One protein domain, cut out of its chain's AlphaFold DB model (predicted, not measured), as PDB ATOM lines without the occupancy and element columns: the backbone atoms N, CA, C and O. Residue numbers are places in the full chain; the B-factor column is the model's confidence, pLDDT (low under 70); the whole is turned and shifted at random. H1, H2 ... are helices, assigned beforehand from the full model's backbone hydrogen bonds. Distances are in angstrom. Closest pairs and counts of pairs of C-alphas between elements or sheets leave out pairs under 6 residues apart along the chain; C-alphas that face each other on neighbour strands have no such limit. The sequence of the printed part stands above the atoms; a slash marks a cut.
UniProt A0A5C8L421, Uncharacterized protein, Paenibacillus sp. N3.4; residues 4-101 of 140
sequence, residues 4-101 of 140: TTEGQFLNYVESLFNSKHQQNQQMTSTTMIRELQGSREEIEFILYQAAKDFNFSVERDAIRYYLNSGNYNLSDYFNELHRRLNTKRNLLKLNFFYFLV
ATOM      1  N   THR A   4      82.768 -39.957 344.353       63.62
ATOM      2  CA  THR A   4      84.017 -40.500 344.885       63.62
ATOM      3  C   THR A   4      84.415 -41.844 344.265       63.62
ATOM      4  O   THR A   4      85.584 -42.019 343.947       63.62
ATOM      5  N   THR A   5      83.482 -42.780 344.043       77.12
ATOM      6  CA  THR A   5      83.810 -44.118 343.498       77.12
ATOM      7  C   THR A   5      84.057 -44.109 341.992       77.12
ATOM      8  O   THR A   5      84.891 -44.872 341.516       77.12
ATOM      9  N   GLU A   6      83.375 -43.229 341.254       78.56
ATOM     10  CA  GLU A   6      83.642 -43.018 339.825       78.56
ATOM     11  C   GLU A   6      85.035 -42.406 339.639       78.56
ATOM     12  O   GLU A   6      85.870 -42.984 338.951       78.56
ATOM     13  N   GLY A   7      85.337 -41.303 340.334       79.25
ATOM     14  CA  GLY A   7      86.652 -40.661 340.252       79.25
ATOM     15  C   GLY A   7      87.807 -41.590 340.650       79.25
ATOM     16  O   GLY A   7      88.841 -41.590 339.992       79.25
ATOM     17  N   GLN A   8      87.627 -42.429 341.677       83.62
ATOM     18  CA  GLN A   8      88.616 -43.444 342.070       83.62
ATOM     19  C   GLN A   8      88.855 -44.490 340.977       83.62
ATOM     20  O   GLN A   8      90.004 -44.833 340.712       83.62
ATOM     21  N   PHE A   9      87.790 -44.981 340.341       85.00
ATOM     22  CA  PHE A   9      87.895 -45.944 339.247       85.00
ATOM     23  C   PHE A   9      88.605 -45.337 338.033       85.00
ATOM     24  O   PHE A   9      89.544 -45.934 337.512       85.00
ATOM     25  N   LEU A  10      88.207 -44.130 337.625       83.88
ATOM     26  CA  LEU A  10      88.799 -43.431 336.484       83.88
ATOM     27  C   LEU A  10      90.288 -43.146 336.709       83.88
ATOM     28  O   LEU A  10      91.108 -43.495 335.862       83.88
ATOM     29  N   ASN A  11      90.650 -42.621 337.884       84.06
ATOM     30  CA  ASN A  11      92.046 -42.374 338.251       84.06
ATOM     31  C   ASN A  11      92.869 -43.671 338.294       84.06
ATOM     32  O   ASN A  11      94.048 -43.671 337.943       84.06
ATOM     33  N   TYR A  12      92.270 -44.784 338.729       86.94
ATOM     34  CA  TYR A  12      92.956 -46.072 338.756       86.94
ATOM     35  C   TYR A  12      93.213 -46.609 337.346       86.94
ATOM     36  O   TYR A  12      94.340 -46.994 337.039       86.94
ATOM     37  N   VAL A  13      92.206 -46.577 336.469       84.31
ATOM     38  CA  VAL A  13      92.354 -46.955 335.055       84.31
ATOM     39  C   VAL A  13      93.432 -46.104 334.386       84.31
ATOM     40  O   VAL A  13      94.323 -46.644 333.734       84.31
ATOM     41  N   GLU A  14      93.411 -44.792 334.612       81.44
ATOM     42  CA  GLU A  14      94.436 -43.868 334.127       81.44
ATOM     43  C   GLU A  14      95.831 -44.216 334.669       81.44
ATOM     44  O   GLU A  14      96.800 -44.249 333.910       81.44
ATOM     45  N   SER A  15      95.952 -44.552 335.957       82.50
ATOM     46  CA  SER A  15      97.227 -44.977 336.550       82.50
ATOM     47  C   SER A  15      97.766 -46.272 335.932       82.50
ATOM     48  O   SER A  15      98.966 -46.370 335.676       82.50
ATOM     49  N   LEU A  16      96.893 -47.237 335.617       82.25
ATOM     50  CA  LEU A  16      97.273 -48.479 334.944       82.25
ATOM     51  C   LEU A  16      97.760 -48.202 333.518       82.25
ATOM     52  O   LEU A  16      98.823 -48.694 333.137       82.25
ATOM     53  N   PHE A  17      97.047 -47.364 332.764       79.56
ATOM     54  CA  PHE A  17      97.478 -46.930 331.432       79.56
ATOM     55  C   PHE A  17      98.847 -46.248 331.470       79.56
ATOM     56  O   PHE A  17      99.770 -46.657 330.760       79.56
ATOM     57  N   ASN A  18      99.005 -45.266 332.359       74.62
ATOM     58  CA  ASN A  18     100.242 -44.511 332.508       74.62
ATOM     59  C   ASN A  18     101.404 -45.396 332.971       74.62
ATOM     60  O   ASN A  18     102.497 -45.265 332.437       74.62
ATOM     61  N   SER A  19     101.189 -46.350 333.882       74.06
ATOM     62  CA  SER A  19     102.241 -47.283 334.317       74.06
ATOM     63  C   SER A  19     102.784 -48.163 333.184       74.06
ATOM     64  O   SER A  19     103.968 -48.494 333.179       74.06
ATOM     65  N   LYS A  20     101.950 -48.497 332.190       62.16
ATOM     66  CA  LYS A  20     102.382 -49.212 330.982       62.16
ATOM     67  C   LYS A  20     103.101 -48.306 329.982       62.16
ATOM     68  O   LYS A  20     104.047 -48.748 329.337       62.16
ATOM     69  N   HIS A  21     102.663 -47.055 329.854       62.69
ATOM     70  CA  HIS A  21     103.176 -46.108 328.855       62.69
ATOM     71  C   HIS A  21     104.397 -45.301 329.345       62.69
ATOM     72  O   HIS A  21     105.168 -44.775 328.541       62.69
ATOM     73  N   GLN A  22     104.646 -45.243 330.657       49.94
ATOM     74  CA  GLN A  22     105.763 -44.506 331.262       49.94
ATOM     75  C   GLN A  22     107.131 -45.177 331.185       49.94
ATOM     76  O   GLN A  22     108.099 -44.636 331.713       49.94
ATOM     77  N   GLN A  23     107.273 -46.274 330.445       51.59
ATOM     78  CA  GLN A  23     108.606 -46.679 330.005       51.59
ATOM     79  C   GLN A  23     109.167 -45.801 328.873       51.59
ATOM     80  O   GLN A  23     110.315 -46.022 328.508       51.59
ATOM     81  N   ASN A  24     108.439 -44.798 328.340       45.06
ATOM     82  CA  ASN A  24     108.998 -43.991 327.245       45.06
ATOM     83  C   ASN A  24     108.734 -42.476 327.170       45.06
ATOM     84  O   ASN A  24     109.367 -41.860 326.318       45.06
ATOM     85  N   GLN A  25     107.906 -41.814 327.995       40.91
ATOM     86  CA  GLN A  25     107.765 -40.341 327.901       40.91
ATOM     87  C   GLN A  25     107.463 -39.637 329.233       40.91
ATOM     88  O   GLN A  25     106.745 -40.150 330.090       40.91
ATOM     89  N   GLN A  26     108.035 -38.433 329.382       38.78
ATOM     90  CA  GLN A  26     107.866 -37.527 330.519       38.78
ATOM     91  C   GLN A  26     106.390 -37.187 330.777       38.78
ATOM     92  O   GLN A  26     105.646 -36.749 329.904       38.78
ATOM     93  N   MET A  27     106.013 -37.377 332.035       43.75
ATOM     94  CA  MET A  27     104.691 -37.222 332.629       43.75
ATOM     95  C   MET A  27     104.246 -35.743 332.624       43.75
ATOM     96  O   MET A  27     104.808 -34.927 333.351       43.75
ATOM     97  N   THR A  28     103.216 -35.391 331.847       43.38
ATOM     98  CA  THR A  28     102.453 -34.141 332.029       43.38
ATOM     99  C   THR A  28     101.105 -34.470 332.669       43.38
ATOM    100  O   THR A  28     100.235 -35.104 332.084       43.38
ATOM    101  N   SER A  29     100.979 -34.079 333.936       47.25
ATOM    102  CA  SER A  29      99.786 -34.205 334.776       47.25
ATOM    103  C   SER A  29      98.756 -33.142 334.398       47.25
ATOM    104  O   SER A  29      99.134 -31.974 334.329       47.25
ATOM    105  N   THR A  30      97.492 -33.534 334.160       46.19
ATOM    106  CA  THR A  30      96.242 -32.889 334.666       46.19
ATOM    107  C   THR A  30      94.964 -33.261 333.902       46.19
ATOM    108  O   THR A  30      93.877 -32.896 334.353       46.19
ATOM    109  N   THR A  31      95.023 -34.016 332.803       48.44
ATOM    110  CA  THR A  31      93.799 -34.353 332.055       48.44
ATOM    111  C   THR A  31      93.389 -35.795 332.312       48.44
ATOM    112  O   THR A  31      93.949 -36.695 331.700       48.44
ATOM    113  N   MET A  32      92.387 -35.986 333.180       54.09
ATOM    114  CA  MET A  32      91.690 -37.266 333.353       54.09
ATOM    115  C   MET A  32      91.354 -37.823 331.965       54.09
ATOM    116  O   MET A  32      90.628 -37.167 331.210       54.09
ATOM    117  N   ILE A  33      91.929 -38.973 331.605       57.81
ATOM    118  CA  ILE A  33      91.790 -39.565 330.268       57.81
ATOM    119  C   ILE A  33      90.305 -39.875 330.033       57.81
ATOM    120  O   ILE A  33      89.762 -40.831 330.576       57.81
ATOM    121  N   ARG A  34      89.618 -39.032 329.251       58.41
ATOM    122  CA  ARG A  34      88.185 -39.203 328.941       58.41
ATOM    123  C   ARG A  34      87.942 -40.239 327.847       58.41
ATOM    124  O   ARG A  34      86.855 -40.803 327.786       58.41
ATOM    125  N   GLU A  35      88.958 -40.508 327.034       63.12
ATOM    126  CA  GLU A  35      88.932 -41.473 325.940       63.12
ATOM    127  C   GLU A  35      90.210 -42.304 325.979       63.12
ATOM    128  O   GLU A  35      91.315 -41.761 325.951       63.12
ATOM    129  N   LEU A  36      90.064 -43.623 326.071       67.56
ATOM    130  CA  LEU A  36      91.208 -44.525 326.080       67.56
ATOM    131  C   LEU A  36      91.906 -44.539 324.717       67.56
ATOM    132  O   LEU A  36      91.286 -44.872 323.708       67.56
ATOM    133  N   GLN A  37      93.205 -44.246 324.699       70.31
ATOM    134  CA  GLN A  37      94.059 -44.404 323.522       70.31
ATOM    135  C   GLN A  37      94.987 -45.606 323.726       70.31
ATOM    136  O   GLN A  37      95.621 -45.724 324.770       70.31
ATOM    137  N   GLY A  38      95.033 -46.525 322.758       72.44
ATOM    138  CA  GLY A  38      95.823 -47.757 322.845       72.44
ATOM    139  C   GLY A  38      95.299 -48.855 321.923       72.44
ATOM    140  O   GLY A  38      94.309 -48.660 321.208       72.44
ATOM    141  N   SER A  39      95.950 -50.023 321.926       82.56
ATOM    142  CA  SER A  39      95.413 -51.169 321.187       82.56
ATOM    143  C   SER A  39      94.132 -51.672 321.849       82.56
ATOM    144  O   SER A  39      93.924 -51.559 323.060       82.56
ATOM    145  N   ARG A  40      93.247 -52.266 321.053       81.00
ATOM    146  CA  ARG A  40      91.981 -52.777 321.571       81.00
ATOM    147  C   ARG A  40      92.179 -53.876 322.620       81.00
ATOM    148  O   ARG A  40      91.442 -53.899 323.604       81.00
ATOM    149  N   GLU A  41      93.159 -54.761 322.431       84.50
ATOM    150  CA  GLU A  41      93.470 -55.802 323.420       84.50
ATOM    151  C   GLU A  41      94.034 -55.214 324.714       84.50
ATOM    152  O   GLU A  41      93.747 -55.710 325.803       84.50
ATOM    153  N   GLU A  42      94.817 -54.141 324.611       83.62
ATOM    154  CA  GLU A  42      95.352 -53.438 325.770       83.62
ATOM    155  C   GLU A  42      94.244 -52.773 326.583       83.62
ATOM    156  O   GLU A  42      94.184 -52.948 327.802       83.62
ATOM    157  N   ILE A  43      93.336 -52.078 325.901       84.56
ATOM    158  CA  ILE A  43      92.161 -51.464 326.513       84.56
ATOM    159  C   ILE A  43      91.286 -52.527 327.191       84.56
ATOM    160  O   ILE A  43      90.913 -52.361 328.352       84.56
ATOM    161  N   GLU A  44      90.998 -53.644 326.513       88.31
ATOM    162  CA  GLU A  44      90.242 -54.760 327.096       88.31
ATOM    163  C   GLU A  44      90.906 -55.275 328.376       88.31
ATOM    164  O   GLU A  44      90.231 -55.473 329.389       88.31
ATOM    165  N   PHE A  45      92.224 -55.478 328.345       87.88
ATOM    166  CA  PHE A  45      92.976 -55.987 329.483       87.88
ATOM    167  C   PHE A  45      92.937 -55.028 330.679       87.88
ATOM    168  O   PHE A  45      92.654 -55.469 331.793       87.88
ATOM    169  N   ILE A  46      93.180 -53.733 330.458       87.00
ATOM    170  CA  ILE A  46      93.200 -52.734 331.534       87.00
ATOM    171  C   ILE A  46      91.804 -52.563 332.139       87.00
ATOM    172  O   ILE A  46      91.666 -52.561 333.362       87.00
ATOM    173  N   LEU A  47      90.758 -52.499 331.308       88.19
ATOM    174  CA  LEU A  47      89.376 -52.435 331.789       88.19
ATOM    175  C   LEU A  47      88.990 -53.691 332.577       88.19
ATOM    176  O   LEU A  47      88.341 -53.589 333.617       88.19
ATOM    177  N   TYR A  48      89.414 -54.871 332.117       89.06
ATOM    178  CA  TYR A  48      89.171 -56.127 332.823       89.06
ATOM    179  C   TYR A  48      89.862 -56.164 334.187       89.06
ATOM    180  O   TYR A  48      89.254 -56.574 335.177       89.06
ATOM    181  N   GLN A  49      91.117 -55.720 334.250       87.38
ATOM    182  CA  GLN A  49      91.881 -55.673 335.489       87.38
ATOM    183  C   GLN A  49      91.280 -54.670 336.477       87.38
ATOM    184  O   GLN A  49      90.965 -55.048 337.602       87.38
ATOM    185  N   ALA A  50      90.997 -53.445 336.030       87.19
ATOM    186  CA  ALA A  50      90.348 -52.433 336.857       87.19
ATOM    187  C   ALA A  50      88.979 -52.896 337.374       87.19
ATOM    188  O   ALA A  50      88.664 -52.707 338.547       87.19
ATOM    189  N   ALA A  51      88.174 -53.558 336.536       86.38
ATOM    190  CA  ALA A  51      86.910 -54.136 336.974       86.38
ATOM    191  C   ALA A  51      87.111 -55.194 338.070       86.38
ATOM    192  O   ALA A  51      86.405 -55.174 339.078       86.38
ATOM    193  N   LYS A  52      88.095 -56.084 337.910       86.94
ATOM    194  CA  LYS A  52      88.409 -57.128 338.892       86.94
ATOM    195  C   LYS A  52      88.876 -56.541 340.227       86.94
ATOM    196  O   LYS A  52      88.382 -56.967 341.269       86.94
ATOM    197  N   ASP A  53      89.770 -55.557 340.196       85.25
ATOM    198  CA  ASP A  53      90.359 -54.954 341.399       85.25
ATOM    199  C   ASP A  53      89.338 -54.109 342.179       85.25
ATOM    200  O   ASP A  53      89.372 -54.055 343.407       85.25
ATOM    201  N   PHE A  54      88.342 -53.547 341.487       83.56
ATOM    202  CA  PHE A  54      87.175 -52.897 342.099       83.56
ATOM    203  C   PHE A  54      86.057 -53.881 342.486       83.56
ATOM    204  O   PHE A  54      84.954 -53.472 342.859       83.56
ATOM    205  N   ASN A  55      86.334 -55.188 342.429       82.38
ATOM    206  CA  ASN A  55      85.406 -56.267 342.761       82.38
ATOM    207  C   ASN A  55      84.108 -56.236 341.927       82.38
ATOM    208  O   ASN A  55      83.032 -56.661 342.366       82.38
ATOM    209  N   PHE A  56      84.189 -55.718 340.701       82.00
ATOM    210  CA  PHE A  56      83.122 -55.808 339.723       82.00
ATOM    211  C   PHE A  56      83.203 -57.170 339.029       82.00
ATOM    212  O   PHE A  56      84.165 -57.499 338.338       82.00
ATOM    213  N   SER A  57      82.158 -57.981 339.200       78.56
ATOM    214  CA  SER A  57      82.014 -59.252 338.486       78.56
ATOM    215  C   SER A  57      81.628 -58.983 337.030       78.56
ATOM    216  O   SER A  57      80.447 -58.816 336.701       78.56
ATOM    217  N   VAL A  58      82.648 -58.891 336.176       79.44
ATOM    218  CA  VAL A  58      82.532 -58.557 334.753       79.44
ATOM    219  C   VAL A  58      83.160 -59.663 333.918       79.44
ATOM    220  O   VAL A  58      84.303 -60.061 334.135       79.44
ATOM    221  N   GLU A  59      82.404 -60.157 332.946       83.19
ATOM    222  CA  GLU A  59      82.890 -61.104 331.946       83.19
ATOM    223  C   GLU A  59      83.688 -60.361 330.870       83.19
ATOM    224  O   GLU A  59      83.294 -59.271 330.446       83.19
ATOM    225  N   ARG A  60      84.789 -60.951 330.385       80.81
ATOM    226  CA  ARG A  60      85.600 -60.342 329.313       80.81
ATOM    227  C   ARG A  60      84.783 -60.048 328.056       80.81
ATOM    228  O   ARG A  60      84.979 -59.007 327.433       80.81
ATOM    229  N   ASP A  61      83.812 -60.899 327.737       83.19
ATOM    230  CA  ASP A  61      82.939 -60.714 326.575       83.19
ATOM    231  C   ASP A  61      82.071 -59.455 326.683       83.19
ATOM    232  O   ASP A  61      81.828 -58.785 325.680       83.19
ATOM    233  N   ALA A  62      81.674 -59.056 327.896       82.81
ATOM    234  CA  ALA A  62      80.937 -57.812 328.108       82.81
ATOM    235  C   ALA A  62      81.805 -56.576 327.814       82.81
ATOM    236  O   ALA A  62      81.313 -55.593 327.261       82.81
ATOM    237  N   ILE A  63      83.099 -56.644 328.137       86.12
ATOM    238  CA  ILE A  63      84.072 -55.588 327.827       86.12
ATOM    239  C   ILE A  63      84.302 -55.528 326.319       86.12
ATOM    240  O   ILE A  63      84.235 -54.456 325.728       86.12
ATOM    241  N   ARG A  64      84.475 -56.682 325.663       87.19
ATOM    242  CA  ARG A  64      84.591 -56.754 324.198       87.19
ATOM    243  C   ARG A  64      83.373 -56.194 323.488       87.19
ATOM    244  O   ARG A  64      83.540 -55.486 322.499       87.19
ATOM    245  N   TYR A  65      82.177 -56.516 323.974       85.56
ATOM    246  CA  TYR A  65      80.926 -55.997 323.439       85.56
ATOM    247  C   TYR A  65      80.852 -54.473 323.573       85.56
ATOM    248  O   TYR A  65      80.518 -53.793 322.606       85.56
ATOM    249  N   TYR A  66      81.238 -53.934 324.732       85.12
ATOM    250  CA  TYR A  66      81.325 -52.491 324.936       85.12
ATOM    251  C   TYR A  66      82.315 -51.839 323.961       85.12
ATOM    252  O   TYR A  66      81.943 -50.924 323.234       85.12
ATOM    253  N   LEU A  67      83.533 -52.373 323.842       85.69
ATOM    254  CA  LEU A  67      84.544 -51.846 322.916       85.69
ATOM    255  C   LEU A  67      84.138 -51.987 321.438       85.69
ATOM    256  O   LEU A  67      84.504 -51.150 320.621       85.69
ATOM    257  N   ASN A  68      83.353 -53.010 321.080       86.12
ATOM    258  CA  ASN A  68      82.777 -53.162 319.735       86.12
ATOM    259  C   ASN A  68      81.778 -52.056 319.382       86.12
ATOM    260  O   ASN A  68      81.561 -51.810 318.200       86.12
ATOM    261  N   SER A  69      81.158 -51.408 320.373       83.19
ATOM    262  CA  SER A  69      80.204 -50.320 320.128       83.19
ATOM    263  C   SER A  69      80.871 -49.023 319.655       83.19
ATOM    264  O   SER A  69      80.172 -48.069 319.327       83.19
ATOM    265  N   GLY A  70      82.210 -48.972 319.628       78.31
ATOM    266  CA  GLY A  70      82.971 -47.768 319.297       78.31
ATOM    267  C   GLY A  70      82.948 -46.706 320.400       78.31
ATOM    268  O   GLY A  70      83.492 -45.624 320.200       78.31
ATOM    269  N   ASN A  71      82.339 -46.995 321.558       76.50
ATOM    270  CA  ASN A  71      82.380 -46.118 322.721       76.50
ATOM    271  C   ASN A  71      83.631 -46.414 323.566       76.50
ATOM    272  O   ASN A  71      83.761 -47.487 324.156       76.50
ATOM    273  N   TYR A  72      84.544 -45.444 323.628       77.44
ATOM    274  CA  TYR A  72      85.779 -45.502 324.422       77.44
ATOM    275  C   TYR A  72      85.748 -44.567 325.638       77.44
ATOM    276  O   TYR A  72      86.771 -44.365 326.294       77.44
ATOM    277  N   ASN A  73      84.576 -44.008 325.955       82.88
ATOM    278  CA  ASN A  73      84.386 -43.158 327.117       82.88
ATOM    279  C   ASN A  73      84.397 -44.007 328.398       82.88
ATOM    280  O   ASN A  73      83.622 -44.954 328.555       82.88
ATOM    281  N   LEU A  74      85.290 -43.673 329.328       78.94
ATOM    282  CA  LEU A  74      85.444 -44.419 330.576       78.94
ATOM    283  C   LEU A  74      84.297 -44.207 331.571       78.94
ATOM    284  O   LEU A  74      83.932 -45.141 332.290       78.94
ATOM    285  N   SER A  75      83.719 -43.005 331.619       83.31
ATOM    286  CA  SER A  75      82.570 -42.708 332.484       83.31
ATOM    287  C   SER A  75      81.334 -43.484 332.036       83.31
ATOM    288  O   SER A  75      80.623 -44.051 332.867       83.31
ATOM    289  N   ASP A  76      81.101 -43.582 330.727       83.31
ATOM    290  CA  ASP A  76      80.000 -44.379 330.176       83.31
ATOM    291  C   ASP A  76      80.167 -45.866 330.500       83.31
ATOM    292  O   ASP A  76      79.216 -46.522 330.938       83.31
ATOM    293  N   TYR A  77      81.393 -46.386 330.376       84.19
ATOM    294  CA  TYR A  77      81.713 -47.757 330.763       84.19
ATOM    295  C   TYR A  77      81.432 -48.007 332.251       84.19
ATOM    296  O   TYR A  77      80.769 -48.985 332.606       84.19
ATOM    297  N   PHE A  78      81.881 -47.105 333.131       83.81
ATOM    298  CA  PHE A  78      81.633 -47.192 334.571       83.81
ATOM    299  C   PHE A  78      80.131 -47.186 334.901       83.81
ATOM    300  O   PHE A  78      79.656 -47.995 335.707       83.81
ATOM    301  N   ASN A  79      79.360 -46.325 334.238       83.75
ATOM    302  CA  ASN A  79      77.912 -46.260 334.408       83.75
ATOM    303  C   ASN A  79      77.221 -47.550 333.948       83.75
ATOM    304  O   ASN A  79      76.355 -48.070 334.658       83.75
ATOM    305  N   GLU A  80      77.630 -48.118 332.813       83.94
ATOM    306  CA  GLU A  80      77.098 -49.387 332.307       83.94
ATOM    307  C   GLU A  80      77.437 -50.564 333.241       83.94
ATOM    308  O   GLU A  80      76.576 -51.407 333.527       83.94
ATOM    309  N   LEU A  81      78.652 -50.595 333.798       83.12
ATOM    310  CA  LEU A  81      79.051 -51.566 334.821       83.12
ATOM    311  C   LEU A  81      78.161 -51.488 336.065       83.12
ATOM    312  O   LEU A  81      77.634 -52.501 336.537       83.12
ATOM    313  N   HIS A  82      77.952 -50.282 336.590       81.50
ATOM    314  CA  HIS A  82      77.093 -50.065 337.750       81.50
ATOM    315  C   HIS A  82      75.631 -50.402 337.475       81.50
ATOM    316  O   HIS A  82      74.973 -51.013 338.326       81.50
ATOM    317  N   ARG A  83      75.126 -50.081 336.281       82.00
ATOM    318  CA  ARG A  83      73.779 -50.466 335.857       82.00
ATOM    319  C   ARG A  83      73.605 -51.981 335.934       82.00
ATOM    320  O   ARG A  83      72.655 -52.452 336.555       82.00
ATOM    321  N   ARG A  84      74.554 -52.756 335.399       73.44
ATOM    322  CA  ARG A  84      74.513 -54.231 335.426       73.44
ATOM    323  C   ARG A  84      74.570 -54.803 336.840       73.44
ATOM    324  O   ARG A  84      73.822 -55.729 337.151       73.44
ATOM    325  N   LEU A  85      75.412 -54.244 337.708       75.94
ATOM    326  CA  LEU A  85      75.501 -54.666 339.109       75.94
ATOM    327  C   LEU A  85      74.198 -54.403 339.868       75.94
ATOM    328  O   LEU A  85      73.725 -55.276 340.598       75.94
ATOM    329  N   ASN A  86      73.591 -53.234 339.668       75.81
ATOM    330  CA  ASN A  86      72.313 -52.900 340.288       75.81
ATOM    331  C   ASN A  86      71.183 -53.802 339.773       75.81
ATOM    332  O   ASN A  86      70.404 -54.306 340.582       75.81
ATOM    333  N   THR A  87      71.142 -54.101 338.470       79.19
ATOM    334  CA  THR A  87      70.171 -55.050 337.902       79.19
ATOM    335  C   THR A  87      70.339 -56.455 338.489       79.19
ATOM    336  O   THR A  87      69.351 -57.042 338.930       79.19
ATOM    337  N   LYS A  88      71.572 -56.982 338.586       75.75
ATOM    338  CA  LYS A  88      71.842 -58.292 339.216       75.75
ATOM    339  C   LYS A  88      71.391 -58.325 340.682       75.75
ATOM    340  O   LYS A  88      70.740 -59.282 341.095       75.75
ATOM    341  N   ARG A  89      71.682 -57.280 341.468       76.50
ATOM    342  CA  ARG A  89      71.237 -57.185 342.874       76.50
ATOM    343  C   ARG A  89      69.717 -57.141 342.997       76.50
ATOM    344  O   ARG A  89      69.169 -57.784 343.887       76.50
ATOM    345  N   ASN A  90      69.040 -56.405 342.120       77.88
ATOM    346  CA  ASN A  90      67.581 -56.318 342.128       77.88
ATOM    347  C   ASN A  90      66.934 -57.658 341.751       77.88
ATOM    348  O   ASN A  90      65.997 -58.074 342.426       77.88
ATOM    349  N   LEU A  91      67.478 -58.373 340.760       76.69
ATOM    350  CA  LEU A  91      67.040 -59.731 340.413       76.69
ATOM    351  C   LEU A  91      67.251 -60.718 341.569       76.69
ATOM    352  O   LEU A  91      66.354 -61.494 341.880       76.69
ATOM    353  N   LEU A  92      68.399 -60.662 342.253       78.31
ATOM    354  CA  LEU A  92      68.665 -61.517 343.414       78.31
ATOM    355  C   LEU A  92      67.680 -61.242 344.562       78.31
ATOM    356  O   LEU A  92      67.129 -62.176 345.138       78.31
ATOM    357  N   LYS A  93      67.426 -59.961 344.871       78.31
ATOM    358  CA  LYS A  93      66.439 -59.552 345.882       78.31
ATOM    359  C   LYS A  93      65.035 -60.034 345.531       78.31
ATOM    360  O   LYS A  93      64.329 -60.520 346.408       78.31
ATOM    361  N   LEU A  94      64.651 -59.924 344.260       85.94
ATOM    362  CA  LEU A  94      63.360 -60.388 343.769       85.94
ATOM    363  C   LEU A  94      63.227 -61.912 343.910       85.94
ATOM    364  O   LEU A  94      62.244 -62.387 344.468       85.94
ATOM    365  N   ASN A  95      64.241 -62.671 343.489       83.88
ATOM    366  CA  ASN A  95      64.265 -64.130 343.644       83.88
ATOM    367  C   ASN A  95      64.194 -64.555 345.118       83.88
ATOM    368  O   ASN A  95      63.449 -65.472 345.459       83.88
ATOM    369  N   PHE A  96      64.920 -63.866 346.004       86.81
ATOM    370  CA  PHE A  96      64.854 -64.116 347.444       86.81
ATOM    371  C   PHE A  96      63.457 -63.840 348.015       86.81
ATOM    372  O   PHE A  96      62.947 -64.629 348.807       86.81
ATOM    373  N   PHE A  97      62.808 -62.755 347.580       88.88
ATOM    374  CA  PHE A  97      61.436 -62.446 347.978       88.88
ATOM    375  C   PHE A  97      60.453 -63.537 347.535       88.88
ATOM    376  O   PHE A  97      59.676 -64.018 348.357       88.88
ATOM    377  N   TYR A  98      60.525 -63.988 346.278       92.06
ATOM    378  CA  TYR A  98      59.690 -65.092 345.791       92.06
ATOM    379  C   TYR A  98      59.902 -66.377 346.595       92.06
ATOM    380  O   TYR A  98      58.928 -67.019 346.982       92.06
ATOM    381  N   PHE A  99      61.154 -66.727 346.907       92.50
ATOM    382  CA  PHE A  99      61.458 -67.882 347.752       92.50
ATOM    383  C   PHE A  99      60.818 -67.764 349.143       92.50
ATOM    384  O   PHE A  99      60.195 -68.714 349.616       92.50
ATOM    385  N   LEU A 100      60.921 -66.593 349.778       93.25
ATOM    386  CA  LEU A 100      60.343 -66.347 351.098       93.25
ATOM    387  C   LEU A 100      58.815 -66.461 351.082       93.25
ATOM    388  O   LEU A 100      58.237 -67.101 351.957       93.25
ATOM    389  N   VAL A 101      58.160 -65.884 350.071       93.81
ATOM    390  CA  VAL A 101      56.705 -66.000 349.901       93.81
ATOM    391  C   VAL A 101      56.302 -67.463 349.717       93.81
ATOM    392  O   VAL A 101      55.397 -67.928 350.407       93.81
TER     393      VAL A 101
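What this domain is: This is residues 4 to 101 of the 140 residues of an uncharacterized protein of Paenibacillus sp. N3.4 (UniProt A0A5C8L421). A small body of crossed helices has one long helical arm: H1, H2, H3 and the first part of H4 make the body, and residues 86 to 101 of H4 stick out from it. In the body H2 packs on H1 with residues 46 to 50 and also packs on H3, residues 74 to 78 of H4 pack on H1, and the long link of residues 22 to 39 makes a wide loop at the end opposite to the arm. The printed part has 98 residues, with four named helices in the order H1, H2, H3, H4 and no named strand; the class is all helix. The whole is loose, with a radius of gyration of the C-alphas of 16.1 A, and spans 62 by 28 by 18 A, the arm making much of the length.

Where its parts are: Find C-alpha 4 at (84.017, -40.500, 344.885); from there H1, residues 4 to 21, runs 25.6 A to C-alpha 21 at (103.176, -46.108, 328.855). After the link you come to H2, residues 40 to 53, 20.0 A long. Next is H3, residues 60 to 68, 12.3 A long. H4, residues 74 to 101, is the longest helix at 40.8 A, and you find its last C-alpha, 101, at (56.705, -66.000, 349.901).

How they stand to each other: Begin at H1, which touches H2 with residues 9 to 17 alone, where H2 uses residues 46 to 50 alone; their closest C-alphas, those of Val 13 and Ala 50, are 6.1 A apart. These two helices run opposite ways at a steep tilt of 46 degrees. Residues 6 to 10 of H1 touch residues 74 to 78 of H4, the closest C-alphas being those of Leu 10 and Leu 74 at 6.9 A, with a steep tilt of 50 degrees, opposite ways. Look next at Glu 44 and Ile 63, the closest C-alphas of H2 and H3, 6.3 A apart; H2 and H3 touch at a steep tilt of 46 degrees, opposite ways. The packing is thus mostly crossed, with no touching pair at a shallow tilt. H3 and H4 are close but not clearly touching, with the C-alphas of Tyr 66 and Tyr 77 closest at 7.5 A. H2 and H4 are near each other, and H1 and H3 are apart. In H1, H2, H3 and H4 every O i to N i+4 pair is within hydrogen-bond range.

The domain as a whole: The C-alphas of Gln 26 and Val 101, the two farthest apart, are 61.7 A from each other. Without residues 86 to 101, which stand free, the body spans 37 by 28 by 20 A. The printed part has no cut. The link from H1 to H2 is long, that from H2 to H3 short, and that from H3 to H4 tight. The mean pLDDT of the printed part is 77.1; look for values under 70 at residue 4 and at residues 20 to 36.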